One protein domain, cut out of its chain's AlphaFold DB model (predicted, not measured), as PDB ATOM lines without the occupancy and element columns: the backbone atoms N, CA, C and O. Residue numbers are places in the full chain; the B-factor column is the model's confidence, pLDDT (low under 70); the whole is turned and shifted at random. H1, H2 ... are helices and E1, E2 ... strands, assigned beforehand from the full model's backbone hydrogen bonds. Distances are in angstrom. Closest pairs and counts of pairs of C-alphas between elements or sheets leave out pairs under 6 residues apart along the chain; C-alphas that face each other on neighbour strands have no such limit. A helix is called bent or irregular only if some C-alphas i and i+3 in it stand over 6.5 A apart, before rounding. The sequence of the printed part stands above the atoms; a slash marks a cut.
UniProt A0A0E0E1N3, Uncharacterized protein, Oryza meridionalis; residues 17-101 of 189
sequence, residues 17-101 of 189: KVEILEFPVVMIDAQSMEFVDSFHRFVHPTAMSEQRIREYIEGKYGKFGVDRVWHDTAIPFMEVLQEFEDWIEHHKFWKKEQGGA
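This is residues 17 to 101 of the 189 residues of an uncharacterized protein of Oryza meridionalis (UniProt A0A0E0E1N3). A long two-stranded hairpin ribbon, E1 and E2, has helix H3 running lengthwise over one of its faces, mostly along E2. At the ribbon's end where E2 finishes, toward the other face, H2 packs on E2, and H1 lies beyond H2, making a corner with it. The printed part has 85 residues, with two named strands and then three named helices in the order E1, E2, H1, H2, H3; the sheet, in the order E1 - E2, is antiparallel, and the class is mixed, helices and strands. The whole is loose, with a radius of gyration of the C-alphas of 15.7 A and spans of 43 by 29 by 21 A.

Find C-alpha 22 at (-27.047, 40.537, -3.344); from there E1, residues 22 to 28, runs 19.7 A. After a short link, E2, residues 35 to 44, runs back 27.8 A to C-alpha 44 at (-27.081, 48.995, -2.500). Next look at H1, residues 50 to 64, 20.7 A long; it is irregular, with C-alphas 60 and 63 standing 7.1 A apart. H2 holds residues 67 to 73, and H3 holds residues 77 to 90, running 20.1 A to C-alpha 90 at (-42.091, 34.431, 10.610).

Begin with the hairpin of E1 and E2, whose directions stand at 172 degrees. Look there for N 25 and O 39 at 2.8 A and N 36 and O 27 at 2.9 A, both within hydrogen-bond range. From E2 go to H3: the closest C-alphas are those of Val 43 and Phe 77, 5.5 A apart. Between E1 and H3 the closest are those of Phe 23 and Val 80, 7.6 A. For E2 and H2 the closest C-alphas are those of Phe 42 and Trp 70, 6.0 A apart. Residues 43 to 44 of E2 also pair with residues 75 to 76, parallel. H1 touches H2 with residues 57 to 61 alone, closest at the C-alphas of Tyr 61 and Asp 67, 4.9 A apart. Their lines stand at a steep tilt of 64 degrees, opposite ways. H1 and H3 are apart, and so are H2 and H3. In H2 and H3 every O i to N i+4 pair is within hydrogen-bond range; in H1 9 of 11 are.

Look for the two C-alphas farthest apart at Gln 31 and Gln 51, 46.6 A from each other. The printed part has no cut; the links E2 to H1, H1 to H2 and H2 to H3 are tight, and no link is long. The mean pLDDT of the printed part is 85.0; it is under 70 at residues 17 to 18 and 92 to 101.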
ATOM      1  N   LYS A  17     -13.050  48.152  -1.460       56.47
ATOM      2  CA  LYS A  17     -13.913  47.651  -0.392       56.47
ATOM      3  C   LYS A  17     -14.925  46.694  -1.026       56.47
ATOM      4  O   LYS A  17     -15.665  47.091  -1.922       56.47
ATOM      5  N   VAL A  18     -14.881  45.428  -0.623       68.31
ATOM      6  CA  VAL A  18     -15.831  44.415  -1.081       68.31
ATOM      7  C   VAL A  18     -17.121  44.652  -0.313       68.31
ATOM      8  O   VAL A  18     -17.133  44.564   0.914       68.31
ATOM      9  N   GLU A  19     -18.188  44.984  -1.030       82.19
ATOM     10  CA  GLU A  19     -19.522  45.182  -0.469       82.19
ATOM     11  C   GLU A  19     -20.463  44.098  -0.996       82.19
ATOM     12  O   GLU A  19     -20.303  43.593  -2.110       82.19
ATOM     13  N   ILE A  20     -21.429  43.707  -0.168       85.94
ATOM     14  CA  ILE A  20     -22.480  42.772  -0.565       85.94
ATOM     15  C   ILE A  20     -23.390  43.512  -1.548       85.94
ATOM     16  O   ILE A  20     -23.798  44.632  -1.267       85.94
ATOM     17  N   LEU A  21     -23.696  42.887  -2.686       90.69
ATOM     18  CA  LEU A  21     -24.588  43.447  -3.717       90.69
ATOM     19  C   LEU A  21     -25.893  42.662  -3.865       90.69
ATOM     20  O   LEU A  21     -26.831  43.111  -4.520       90.69
ATOM     21  N   GLU A  22     -25.935  41.473  -3.276       92.81
ATOM     22  CA  GLU A  22     -27.047  40.537  -3.344       92.81
ATOM     23  C   GLU A  22     -27.032  39.673  -2.086       92.81
ATOM     24  O   GLU A  22     -25.970  39.217  -1.654       92.81
ATOM     25  N   PHE A  23     -28.208  39.450  -1.511       93.88
ATOM     26  CA  PHE A  23     -28.409  38.657  -0.307       93.88
ATOM     27  C   PHE A  23     -29.447  37.558  -0.583       93.88
ATOM     28  O   PHE A  23     -30.639  37.750  -0.332       93.88
ATOM     29  N   PRO A  24     -29.022  36.418  -1.157       94.69
ATOM     30  CA  PRO A  24     -29.888  35.276  -1.404       94.69
ATOM     31  C   PRO A  24     -29.807  34.259  -0.260       94.69
ATOM     32  O   PRO A  24     -28.723  33.870   0.178       94.69
ATOM     33  N   VAL A  25     -30.958  33.763   0.181       93.75
ATOM     34  CA  VAL A  25     -31.077  32.652   1.128       93.75
ATOM     35  C   VAL A  25     -32.155  31.699   0.630       93.75
ATOM     36  O   VAL A  25     -33.244  32.116   0.245       93.75
ATOM     37  N   VAL A  26     -31.851  30.407   0.655       93.38
ATOM     38  CA  VAL A  26     -32.802  29.326   0.382       93.38
ATOM     39  C   VAL A  26     -32.934  28.492   1.649       93.38
ATOM     40  O   VAL A  26     -31.924  28.098   2.233       93.38
ATOM     41  N   MET A  27     -34.169  28.233   2.075       91.88
ATOM     42  CA  MET A  27     -34.482  27.387   3.220       91.88
ATOM     43  C   MET A  27     -34.912  26.001   2.744       91.88
ATOM     44  O   MET A  27     -35.771  25.863   1.872       91.88
ATOM     45  N   ILE A  28     -34.313  24.977   3.344       89.75
ATOM     46  CA  ILE A  28     -34.627  23.568   3.109       89.75
ATOM     47  C   ILE A  28     -34.939  22.941   4.461       89.75
ATOM     48  O   ILE A  28     -34.226  23.190   5.438       89.75
ATOM     49  N   ASP A  29     -35.979  22.119   4.518       87.06
ATOM     50  CA  ASP A  29     -36.269  21.313   5.694       87.06
ATOM     51  C   ASP A  29     -35.261  20.160   5.792       87.06
ATOM     52  O   ASP A  29     -35.101  19.374   4.864       87.06
ATOM     53  N   ALA A  30     -34.558  20.047   6.917       83.44
ATOM     54  CA  ALA A  30     -33.455  19.095   7.048       83.44
ATOM     55  C   ALA A  30     -33.900  17.623   7.157       83.44
ATOM     56  O   ALA A  30     -33.054  16.733   7.077       83.44
ATOM     57  N   GLN A  31     -35.190  17.351   7.386       82.75
ATOM     58  CA  GLN A  31     -35.709  15.990   7.531       82.75
ATOM     59  C   GLN A  31     -36.271  15.457   6.212       82.75
ATOM     60  O   GLN A  31     -35.935  14.354   5.791       82.75
ATOM     61  N   SER A  32     -37.142  16.235   5.579       88.12
ATOM     62  CA  SER A  32     -37.767  15.915   4.295       88.12
ATOM     63  C   SER A  32     -36.878  16.266   3.106       88.12
ATOM     64  O   SER A  32     -37.078  15.725   2.025       88.12
ATOM     65  N   MET A  33     -35.892  17.145   3.307       87.06
ATOM     66  CA  MET A  33     -35.073  17.743   2.255       87.06
ATOM     67  C   MET A  33     -35.877  18.566   1.245       87.06
ATOM     68  O   MET A  33     -35.359  18.882   0.179       87.06
ATOM     69  N   GLU A  34     -37.107  18.961   1.573       90.06
ATOM     70  CA  GLU A  34     -37.954  19.778   0.706       90.06
ATOM     71  C   GLU A  34     -37.633  21.272   0.831       90.06
ATOM     72  O   GLU A  34     -37.192  21.765   1.874       90.06
ATOM     73  N   PHE A  35     -37.871  22.010  -0.253       91.12
ATOM     74  CA  PHE A  35     -37.797  23.469  -0.242       91.12
ATOM     75  C   PHE A  35     -38.905  24.047   0.644       91.12
ATOM     76  O   PHE A  35     -40.071  23.687   0.493       91.12
ATOM     77  N   VAL A  36     -38.537  24.968   1.537       91.69
ATOM     78  CA  VAL A  36     -39.486  25.639   2.438       91.69
ATOM     79  C   VAL A  36     -39.827  27.027   1.913       91.69
ATOM     80  O   VAL A  36     -40.991  27.311   1.654       91.69
ATOM     81  N   ASP A  37     -38.815  27.881   1.749       94.06
ATOM     82  CA  ASP A  37     -38.980  29.259   1.281       94.06
ATOM     83  C   ASP A  37     -37.629  29.854   0.827       94.06
ATOM     84  O   ASP A  37     -36.567  29.239   0.980       94.06
ATOM     85  N   SER A  38     -37.639  31.064   0.269       94.81
ATOM     86  CA  SER A  38     -36.439  31.813  -0.096       94.81
ATOM     87  C   SER A  38     -36.561  33.297   0.222       94.81
ATOM     88  O   SER A  38     -37.577  33.922  -0.067       94.81
ATOM     89  N   PHE A  39     -35.466  33.879   0.694       95.19
ATOM     90  CA  PHE A  39     -35.302  35.317   0.840       95.19
ATOM     91  C   PHE A  39     -34.303  35.825  -0.196       95.19
ATOM     92  O   PHE A  39     -33.247  35.229  -0.398       95.19
ATOM     93  N   HIS A  40     -34.624  36.929  -0.863       96.00
ATOM     94  CA  HIS A  40     -33.732  37.519  -1.851       96.00
ATOM     95  C   HIS A  40     -33.897  39.034  -1.909       96.00
ATOM     96  O   HIS A  40     -35.003  39.543  -2.121       96.00
ATOM     97  N   ARG A  41     -32.776  39.743  -1.761       97.06
ATOM     98  CA  ARG A  41     -32.686  41.191  -1.956       97.06
ATOM     99  C   ARG A  41     -31.405  41.584  -2.665       97.06
ATOM    100  O   ARG A  41     -30.343  41.019  -2.404       97.06
ATOM    101  N   PHE A  42     -31.508  42.607  -3.506       96.25
ATOM    102  CA  PHE A  42     -30.349  43.361  -3.959       96.25
ATOM    103  C   PHE A  42     -29.933  44.364  -2.888       96.25
ATOM    104  O   PHE A  42     -30.772  44.941  -2.197       96.25
ATOM    105  N   VAL A  43     -28.624  44.541  -2.736       95.06
ATOM    106  CA  VAL A  43     -28.032  45.399  -1.712       95.06
ATOM    107  C   VAL A  43     -27.352  46.568  -2.399       95.06
ATOM    108  O   VAL A  43     -26.460  46.361  -3.223       95.06
ATOM    109  N   HIS A  44     -27.746  47.787  -2.039       94.50
ATOM    110  CA  HIS A  44     -27.081  48.995  -2.500       94.50
ATOM    111  C   HIS A  44     -25.814  49.235  -1.661       94.50
ATOM    112  O   HIS A  44     -25.912  49.422  -0.441       94.50
ATOM    113  N   PRO A  45     -24.616  49.229  -2.268       90.88
ATOM    114  CA  PRO A  45     -23.378  49.504  -1.556       90.88
ATOM    115  C   PRO A  45     -23.302  50.990  -1.176       90.88
ATOM    116  O   PRO A  45     -23.919  51.845  -1.808       90.88
ATOM    117  N   THR A  46     -22.558  51.305  -0.122       88.50
ATOM    118  CA  THR A  46     -22.486  52.661   0.455       88.50
ATOM    119  C   THR A  46     -21.071  53.224   0.485       88.50
ATOM    120  O   THR A  46     -20.894  54.431   0.642       88.50
ATOM    121  N   ALA A  47     -20.045  52.379   0.347       86.50
ATOM    122  CA  ALA A  47     -18.653  52.806   0.433       86.50
ATOM    123  C   ALA A  47     -18.009  53.088  -0.934       86.50
ATOM    124  O   ALA A  47     -17.043  53.854  -0.994       86.50
ATOM    125  N   MET A  48     -18.491  52.469  -2.015       85.94
ATOM    126  CA  MET A  48     -18.057  52.755  -3.389       85.94
ATOM    127  C   MET A  48     -18.831  53.918  -4.030       85.94
ATOM    128  O   MET A  48     -19.953  54.224  -3.646       85.94
ATOM    129  N   SER A  49     -18.221  54.581  -5.018       89.50
ATOM    130  CA  SER A  49     -18.849  55.704  -5.723       89.50
ATOM    131  C   SER A  49     -19.943  55.245  -6.690       89.50
ATOM    132  O   SER A  49     -19.814  54.207  -7.332       89.50
ATOM    133  N   GLU A  50     -20.959  56.086  -6.893       89.31
ATOM    134  CA  GLU A  50     -22.073  55.856  -7.828       89.31
ATOM    135  C   GLU A  50     -21.650  55.473  -9.251       89.31
ATOM    136  O   GLU A  50     -22.276  54.638  -9.900       89.31
ATOM    137  N   GLN A  51     -20.567  56.071  -9.754       90.00
ATOM    138  CA  GLN A  51     -20.028  55.707 -11.062       90.00
ATOM    139  C   GLN A  51     -19.529  54.256 -11.073       90.00
ATOM    140  O   GLN A  51     -19.874  53.493 -11.971       90.00
ATOM    141  N   ARG A  52     -18.773  53.862 -10.041       88.56
ATOM    142  CA  ARG A  52     -18.248  52.503  -9.910       88.56
ATOM    143  C   ARG A  52     -19.365  51.484  -9.694       88.56
ATOM    144  O   ARG A  52     -19.251  50.369 -10.190       88.56
ATOM    145  N   ILE A  53     -20.430  51.861  -8.981       89.50
ATOM    146  CA  ILE A  53     -21.629  51.026  -8.817       89.50
ATOM    147  C   ILE A  53     -22.217  50.710 -10.187       89.50
ATOM    148  O   ILE A  53     -22.337  49.538 -10.524       89.50
ATOM    149  N   ARG A  54     -22.519  51.731 -11.000       89.69
ATOM    150  CA  ARG A  54     -23.101  51.531 -12.337       89.69
ATOM    151  C   ARG A  54     -22.240  50.632 -13.216       89.69
ATOM    152  O   ARG A  54     -22.736  49.624 -13.701       89.69
ATOM    153  N   GLU A  55     -20.945  50.928 -13.330       90.00
ATOM    154  CA  GLU A  55     -20.007  50.115 -14.120       90.00
ATOM    155  C   GLU A  55     -19.998  48.642 -13.664       90.00
ATOM    156  O   GLU A  55     -20.002  47.719 -14.481       90.00
ATOM    157  N   TYR A  56     -20.029  48.403 -12.348       87.81
ATOM    158  CA  TYR A  56     -20.011  47.054 -11.790       87.81
ATOM    159  C   TYR A  56     -21.345  46.313 -11.974       87.81
ATOM    160  O   TYR A  56     -21.351  45.128 -12.317       87.81
ATOM    161  N   ILE A  57     -22.475  46.989 -11.754       90.06
ATOM    162  CA  ILE A  57     -23.826  46.426 -11.879       90.06
ATOM    163  C   ILE A  57     -24.158  46.124 -13.339       90.06
ATOM    164  O   ILE A  57     -24.625  45.022 -13.628       90.06
ATOM    165  N   GLU A  58     -23.831  47.018 -14.270       89.62
ATOM    166  CA  GLU A  58     -23.972  46.769 -15.708       89.62
ATOM    167  C   GLU A  58     -23.120  45.568 -16.145       89.62
ATOM    168  O   GLU A  58     -23.617  44.658 -16.812       89.62
ATOM    169  N   GLY A  59     -21.859  45.497 -15.704       88.44
ATOM    170  CA  GLY A  59     -20.972  44.375 -16.021       88.44
ATOM    171  C   GLY A  59     -21.441  43.034 -15.442       88.44
ATOM    172  O   GLY A  59     -21.320  41.993 -16.096       88.44
ATOM    173  N   LYS A  60     -21.994  43.035 -14.222       86.06
ATOM    174  CA  LYS A  60     -22.441  41.817 -13.529       86.06
ATOM    175  C   LYS A  60     -23.826  41.355 -13.983       86.06
ATOM    176  O   LYS A  60     -24.002  40.177 -14.294       86.06
ATOM    177  N   TYR A  61     -24.794  42.269 -14.005       88.81
ATOM    178  CA  TYR A  61     -26.218  41.982 -14.178       88.81
ATOM    179  C   TYR A  61     -26.768  42.378 -15.551       88.81
ATOM    180  O   TYR A  61     -27.779  41.813 -15.974       88.81
ATOM    181  N   GLY A  62     -26.100  43.272 -16.285       86.94
ATOM    182  CA  GLY A  62     -26.585  43.777 -17.575       86.94
ATOM    183  C   GLY A  62     -26.728  42.686 -18.635       86.94
ATOM    184  O   GLY A  62     -27.722  42.644 -19.355       86.94
ATOM    185  N   LYS A  63     -25.815  41.703 -18.664       87.75
ATOM    186  CA  LYS A  63     -25.926  40.540 -19.572       87.75
ATOM    187  C   LYS A  63     -27.147  39.649 -19.298       87.75
ATOM    188  O   LYS A  63     -27.518  38.850 -20.152       87.75
ATOM    189  N   PHE A  64     -27.742  39.773 -18.113       85.06
ATOM    190  CA  PHE A  64     -28.944  39.053 -17.698       85.06
ATOM    191  C   PHE A  64     -30.203  39.935 -17.746       85.06
ATOM    192  O   PHE A  64     -31.295  39.431 -17.504       85.06
ATOM    193  N   GLY A  65     -30.067  41.236 -18.042       86.56
ATOM    194  CA  GLY A  65     -31.166  42.206 -18.013       86.56
ATOM    195  C   GLY A  65     -31.727  42.471 -16.611       86.56
ATOM    196  O   GLY A  65     -32.887  42.859 -16.478       86.56
ATOM    197  N   VAL A  66     -30.934  42.211 -15.565       87.25
ATOM    198  CA  VAL A  66     -31.337  42.353 -14.152       87.25
ATOM    199  C   VAL A  66     -30.804  43.655 -13.537       87.25
ATOM    200  O   VAL A  66     -31.218  44.048 -12.454       87.25
ATOM    201  N   ASP A  67     -29.934  44.370 -14.248       88.12
ATOM    202  CA  ASP A  67     -29.373  45.671 -13.865       88.12
ATOM    203  C   ASP A  67     -30.457  46.702 -13.522       88.12
ATOM    204  O   ASP A  67     -30.373  47.359 -12.488       88.12
ATOM    205  N   ARG A  68     -31.525  46.792 -14.324       90.00
ATOM    206  CA  ARG A  68     -32.645  47.707 -14.045       90.00
ATOM    207  C   ARG A  68     -33.370  47.353 -12.755       90.00
ATOM    208  O   ARG A  68     -33.604  48.220 -11.927       90.00
ATOM    209  N   VAL A  69     -33.665  46.067 -12.562       91.31
ATOM    210  CA  VAL A  69     -34.306  45.582 -11.333       91.31
ATOM    211  C   VAL A  69     -33.422  45.891 -10.130       91.31
ATOM    212  O   VAL A  69     -33.930  46.320  -9.100       91.31
ATOM    213  N   TRP A  70     -32.105  45.722 -10.264       94.38
ATOM    214  CA  TRP A  70     -31.158  46.111  -9.229       94.38
ATOM    215  C   TRP A  70     -31.262  47.610  -8.925       94.38
ATOM    216  O   TRP A  70     -31.465  47.969  -7.771       94.38
ATOM    217  N   HIS A  71     -31.211  48.480  -9.939       91.56
ATOM    218  CA  HIS A  71     -31.314  49.931  -9.746       91.56
ATOM    219  C   HIS A  71     -32.629  50.366  -9.091       91.56
ATOM    220  O   HIS A  71     -32.621  51.280  -8.271       91.56
ATOM    221  N   ASP A  72     -33.732  49.699  -9.420       93.88
ATOM    222  CA  ASP A  72     -35.060  50.058  -8.925       93.88
ATOM    223  C   ASP A  72     -35.347  49.518  -7.512       93.88
ATOM    224  O   ASP A  72     -36.226  50.039  -6.825       93.88
ATOM    225  N   THR A  73     -34.656  48.455  -7.077       95.50
ATOM    226  CA  THR A  73     -35.029  47.699  -5.863       95.50
ATOM    227  C   THR A  73     -33.910  47.497  -4.846       95.50
ATOM    228  O   THR A  73     -34.187  47.026  -3.744       95.50
ATOM    229  N   ALA A  74     -32.655  47.813  -5.177       95.31
ATOM    230  CA  ALA A  74     -31.547  47.655  -4.244       95.31
ATOM    231  C   ALA A  74     -31.682  48.627  -3.063       95.31
ATOM    232  O   ALA A  74     -31.757  49.841  -3.245       95.31
ATOM    233  N   ILE A  75     -31.652  48.081  -1.847       96.06
ATOM    234  CA  ILE A  75     -31.752  48.840  -0.592       96.06
ATOM    235  C   ILE A  75     -30.466  48.693   0.236       96.06
ATOM    236  O   ILE A  75     -29.696  47.752   0.014       96.06
ATOM    237  N   PRO A  76     -30.178  49.601   1.187       95.06
ATOM    238  CA  PRO A  76     -29.004  49.495   2.047       95.06
ATOM    239  C   PRO A  76     -28.933  48.165   2.806       95.06
ATOM    240  O   PRO A  76     -29.944  47.611   3.235       95.06
ATOM    241  N   PHE A  77     -27.716  47.675   3.050       92.56
ATOM    242  CA  PHE A  77     -27.496  46.377   3.702       92.56
ATOM    243  C   PHE A  77     -28.210  46.225   5.055       92.56
ATOM    244  O   PHE A  77     -28.702  45.144   5.369       92.56
ATOM    245  N   MET A  78     -28.288  47.296   5.849       91.12
ATOM    246  CA  MET A  78     -28.963  47.252   7.151       91.12
ATOM    247  C   MET A  78     -30.478  47.044   7.020       91.12
ATOM    248  O   MET A  78     -31.065  46.367   7.857       91.12
ATOM    249  N   GLU A  79     -31.099  47.561   5.957       94.38
ATOM    250  CA  GLU A  79     -32.522  47.333   5.675       94.38
ATOM    251  C   GLU A  79     -32.754  45.905   5.176       94.38
ATOM    252  O   GLU A  79     -33.657  45.229   5.659       94.38
ATOM    253  N   VAL A  80     -31.871  45.391   4.308       94.69
ATOM    254  CA  VAL A  80     -31.903  43.973   3.910       94.69
ATOM    255  C   VAL A  80     -31.795  43.048   5.122       94.69
ATOM    256  O   VAL A  80     -32.507  42.050   5.188       94.69
ATOM    257  N   LEU A  81     -30.920  43.368   6.080       90.12
ATOM    258  CA  LEU A  81     -30.771  42.574   7.297       90.12
ATOM    259  C   LEU A  81     -32.048  42.599   8.144       90.12
ATOM    260  O   LEU A  81     -32.460  41.547   8.619       90.12
ATOM    261  N   GLN A  82     -32.696  43.758   8.281       90.00
ATOM    262  CA  GLN A  82     -33.968  43.861   8.997       90.00
ATOM    263  C   GLN A  82     -35.061  43.024   8.322       90.00
ATOM    264  O   GLN A  82     -35.726  42.237   8.990       90.00
ATOM    265  N   GLU A  83     -35.211  43.125   6.998       94.44
ATOM    266  CA  GLU A  83     -36.193  42.319   6.267       94.44
ATOM    267  C   GLU A  83     -35.893  40.816   6.353       94.44
ATOM    268  O   GLU A  83     -36.811  39.996   6.411       94.44
ATOM    269  N   PHE A  84     -34.612  40.440   6.379       92.00
ATOM    270  CA  PHE A  84     -34.190  39.057   6.577       92.00
ATOM    271  C   PHE A  84     -34.525  38.546   7.987       92.00
ATOM    272  O   PHE A  84     -35.001  37.419   8.137       92.00
ATOM    273  N   GLU A  85     -34.289  39.360   9.018       87.12
ATOM    274  CA  GLU A  85     -34.644  39.043  10.404       87.12
ATOM    275  C   GLU A  85     -36.158  38.895  10.578       87.12
ATOM    276  O   GLU A  85     -36.619  37.939  11.204       87.12
ATOM    277  N   ASP A  86     -36.940  39.779   9.962       89.31
ATOM    278  CA  ASP A  86     -38.395  39.667   9.959       89.31
ATOM    279  C   ASP A  86     -38.816  38.374   9.248       89.31
ATOM    280  O   ASP A  86     -39.603  37.589   9.779       89.31
ATOM    281  N   TRP A  87     -38.254  38.086   8.071       90.94
ATOM    282  CA  TRP A  87     -38.540  36.862   7.321       90.94
ATOM    283  C   TRP A  87     -38.230  35.585   8.122       90.94
ATOM    284  O   TRP A  87     -39.060  34.672   8.162       90.94
ATOM    285  N   ILE A  88     -37.089  35.505   8.815       86.00
ATOM    286  CA  ILE A  88     -36.740  34.314   9.610       86.00
ATOM    287  C   ILE A  88     -37.578  34.201  10.895       86.00
ATOM    288  O   ILE A  88     -37.873  33.086  11.339       86.00
ATOM    289  N   GLU A  89     -38.016  35.328  11.470       82.50
ATOM    290  CA  GLU A  89     -38.922  35.368  12.623       82.50
ATOM    291  C   GLU A  89     -40.299  34.768  12.281       82.50
ATOM    292  O   GLU A  89     -40.822  33.954  13.050       82.50
ATOM    293  N   HIS A  90     -40.834  35.036  11.083       83.56
ATOM    294  CA  HIS A  90     -42.091  34.431  10.610       83.56
ATOM    295  C   HIS A  90     -42.039  32.897  10.520       83.56
ATOM    296  O   HIS A  90     -43.054  32.227  10.733       83.56
ATOM    297  N   HIS A  91     -40.857  32.322  10.283       79.19
ATOM    298  CA  HIS A  91     -40.657  30.874  10.199       79.19
ATOM    299  C   HIS A  91     -40.531  30.188  11.574       79.19
ATOM    300  O   HIS A  91     -40.314  28.981  11.644       79.19
ATOM    301  N   LYS A  92     -40.698  30.922  12.689       67.19
ATOM    302  CA  LYS A  92     -40.702  30.413  14.082       67.19
ATOM    303  C   LYS A  92     -39.409  29.719  14.546       67.19
ATOM    304  O   LYS A  92     -39.379  29.160  15.643       67.19
ATOM    305  N   PHE A  93     -38.327  29.796  13.771       61.31
ATOM    306  CA  PHE A  93     -36.992  29.315  14.160       61.31
ATOM    307  C   PHE A  93     -36.194  30.344  14.978       61.31
ATOM    308  O   PHE A  93     -35.096  30.050  15.455       61.31
ATOM    309  N   TRP A  94     -36.762  31.537  15.175       49.75
ATOM    310  CA  TRP A  94     -36.180  32.646  15.919       49.75
ATOM    311  C   TRP A  94     -37.108  33.057  17.071       49.75
ATOM    312  O   TRP A  94     -38.279  33.355  16.855       49.75
ATOM    313  N   LYS A  95     -36.599  33.058  18.311       51.62
ATOM    314  CA  LYS A  95     -37.283  33.645  19.476       51.62
ATOM    315  C   LYS A  95     -36.501  34.873  19.928       51.62
ATOM    316  O   LYS A  95     -35.377  34.748  20.415       51.62
ATOM    317  N   LYS A  96     -37.112  36.050  19.780       49.62
ATOM    318  CA  LYS A  96     -36.511  37.371  20.033       49.62
ATOM    319  C   LYS A  96     -36.193  37.647  21.510       49.62
ATOM    320  O   LYS A  96     -35.421  38.550  21.809       49.62
ATOM    321  N   GLU A  97     -36.729  36.853  22.437       45.84
ATOM    322  CA  GLU A  97     -36.743  37.205  23.864       45.84
ATOM    323  C   GLU A  97     -35.384  37.185  24.592       45.84
ATOM    324  O   GLU A  97     -35.320  37.688  25.708       45.84
ATOM    325  N   GLN A  98     -34.280  36.682  24.019       39.28
ATOM    326  CA  GLN A  98     -32.968  36.670  24.709       39.28
ATOM    327  C   GLN A  98     -31.753  36.736  23.761       39.28
ATOM    328  O   GLN A  98     -30.863  35.891  23.835       39.28
ATOM    329  N   GLY A  99     -31.698  37.703  22.835       49.00
ATOM    330  CA  GLY A  99     -30.547  37.825  21.916       49.00
ATOM    331  C   GLY A  99     -30.383  36.593  21.014       49.00
ATOM    332  O   GLY A  99     -29.279  36.069  20.870       49.00
ATOM    333  N   GLY A 100     -31.525  36.111  20.500       46.69
ATOM    334  CA  GLY A 100     -31.787  34.768  19.982       46.69
ATOM    335  C   GLY A 100     -30.638  34.117  19.213       46.69
ATOM    336  O   GLY A 100     -30.123  34.644  18.236       46.69
ATOM    337  N   ALA A 101     -30.243  32.923  19.640       52.88
ATOM    338  CA  ALA A 101     -29.443  32.038  18.810       52.88
ATOM    339  C   ALA A 101     -30.378  31.210  17.910       52.88
ATOM    340  O   ALA A 101     -31.428  30.742  18.360       52.88
TER     341      ALA A 101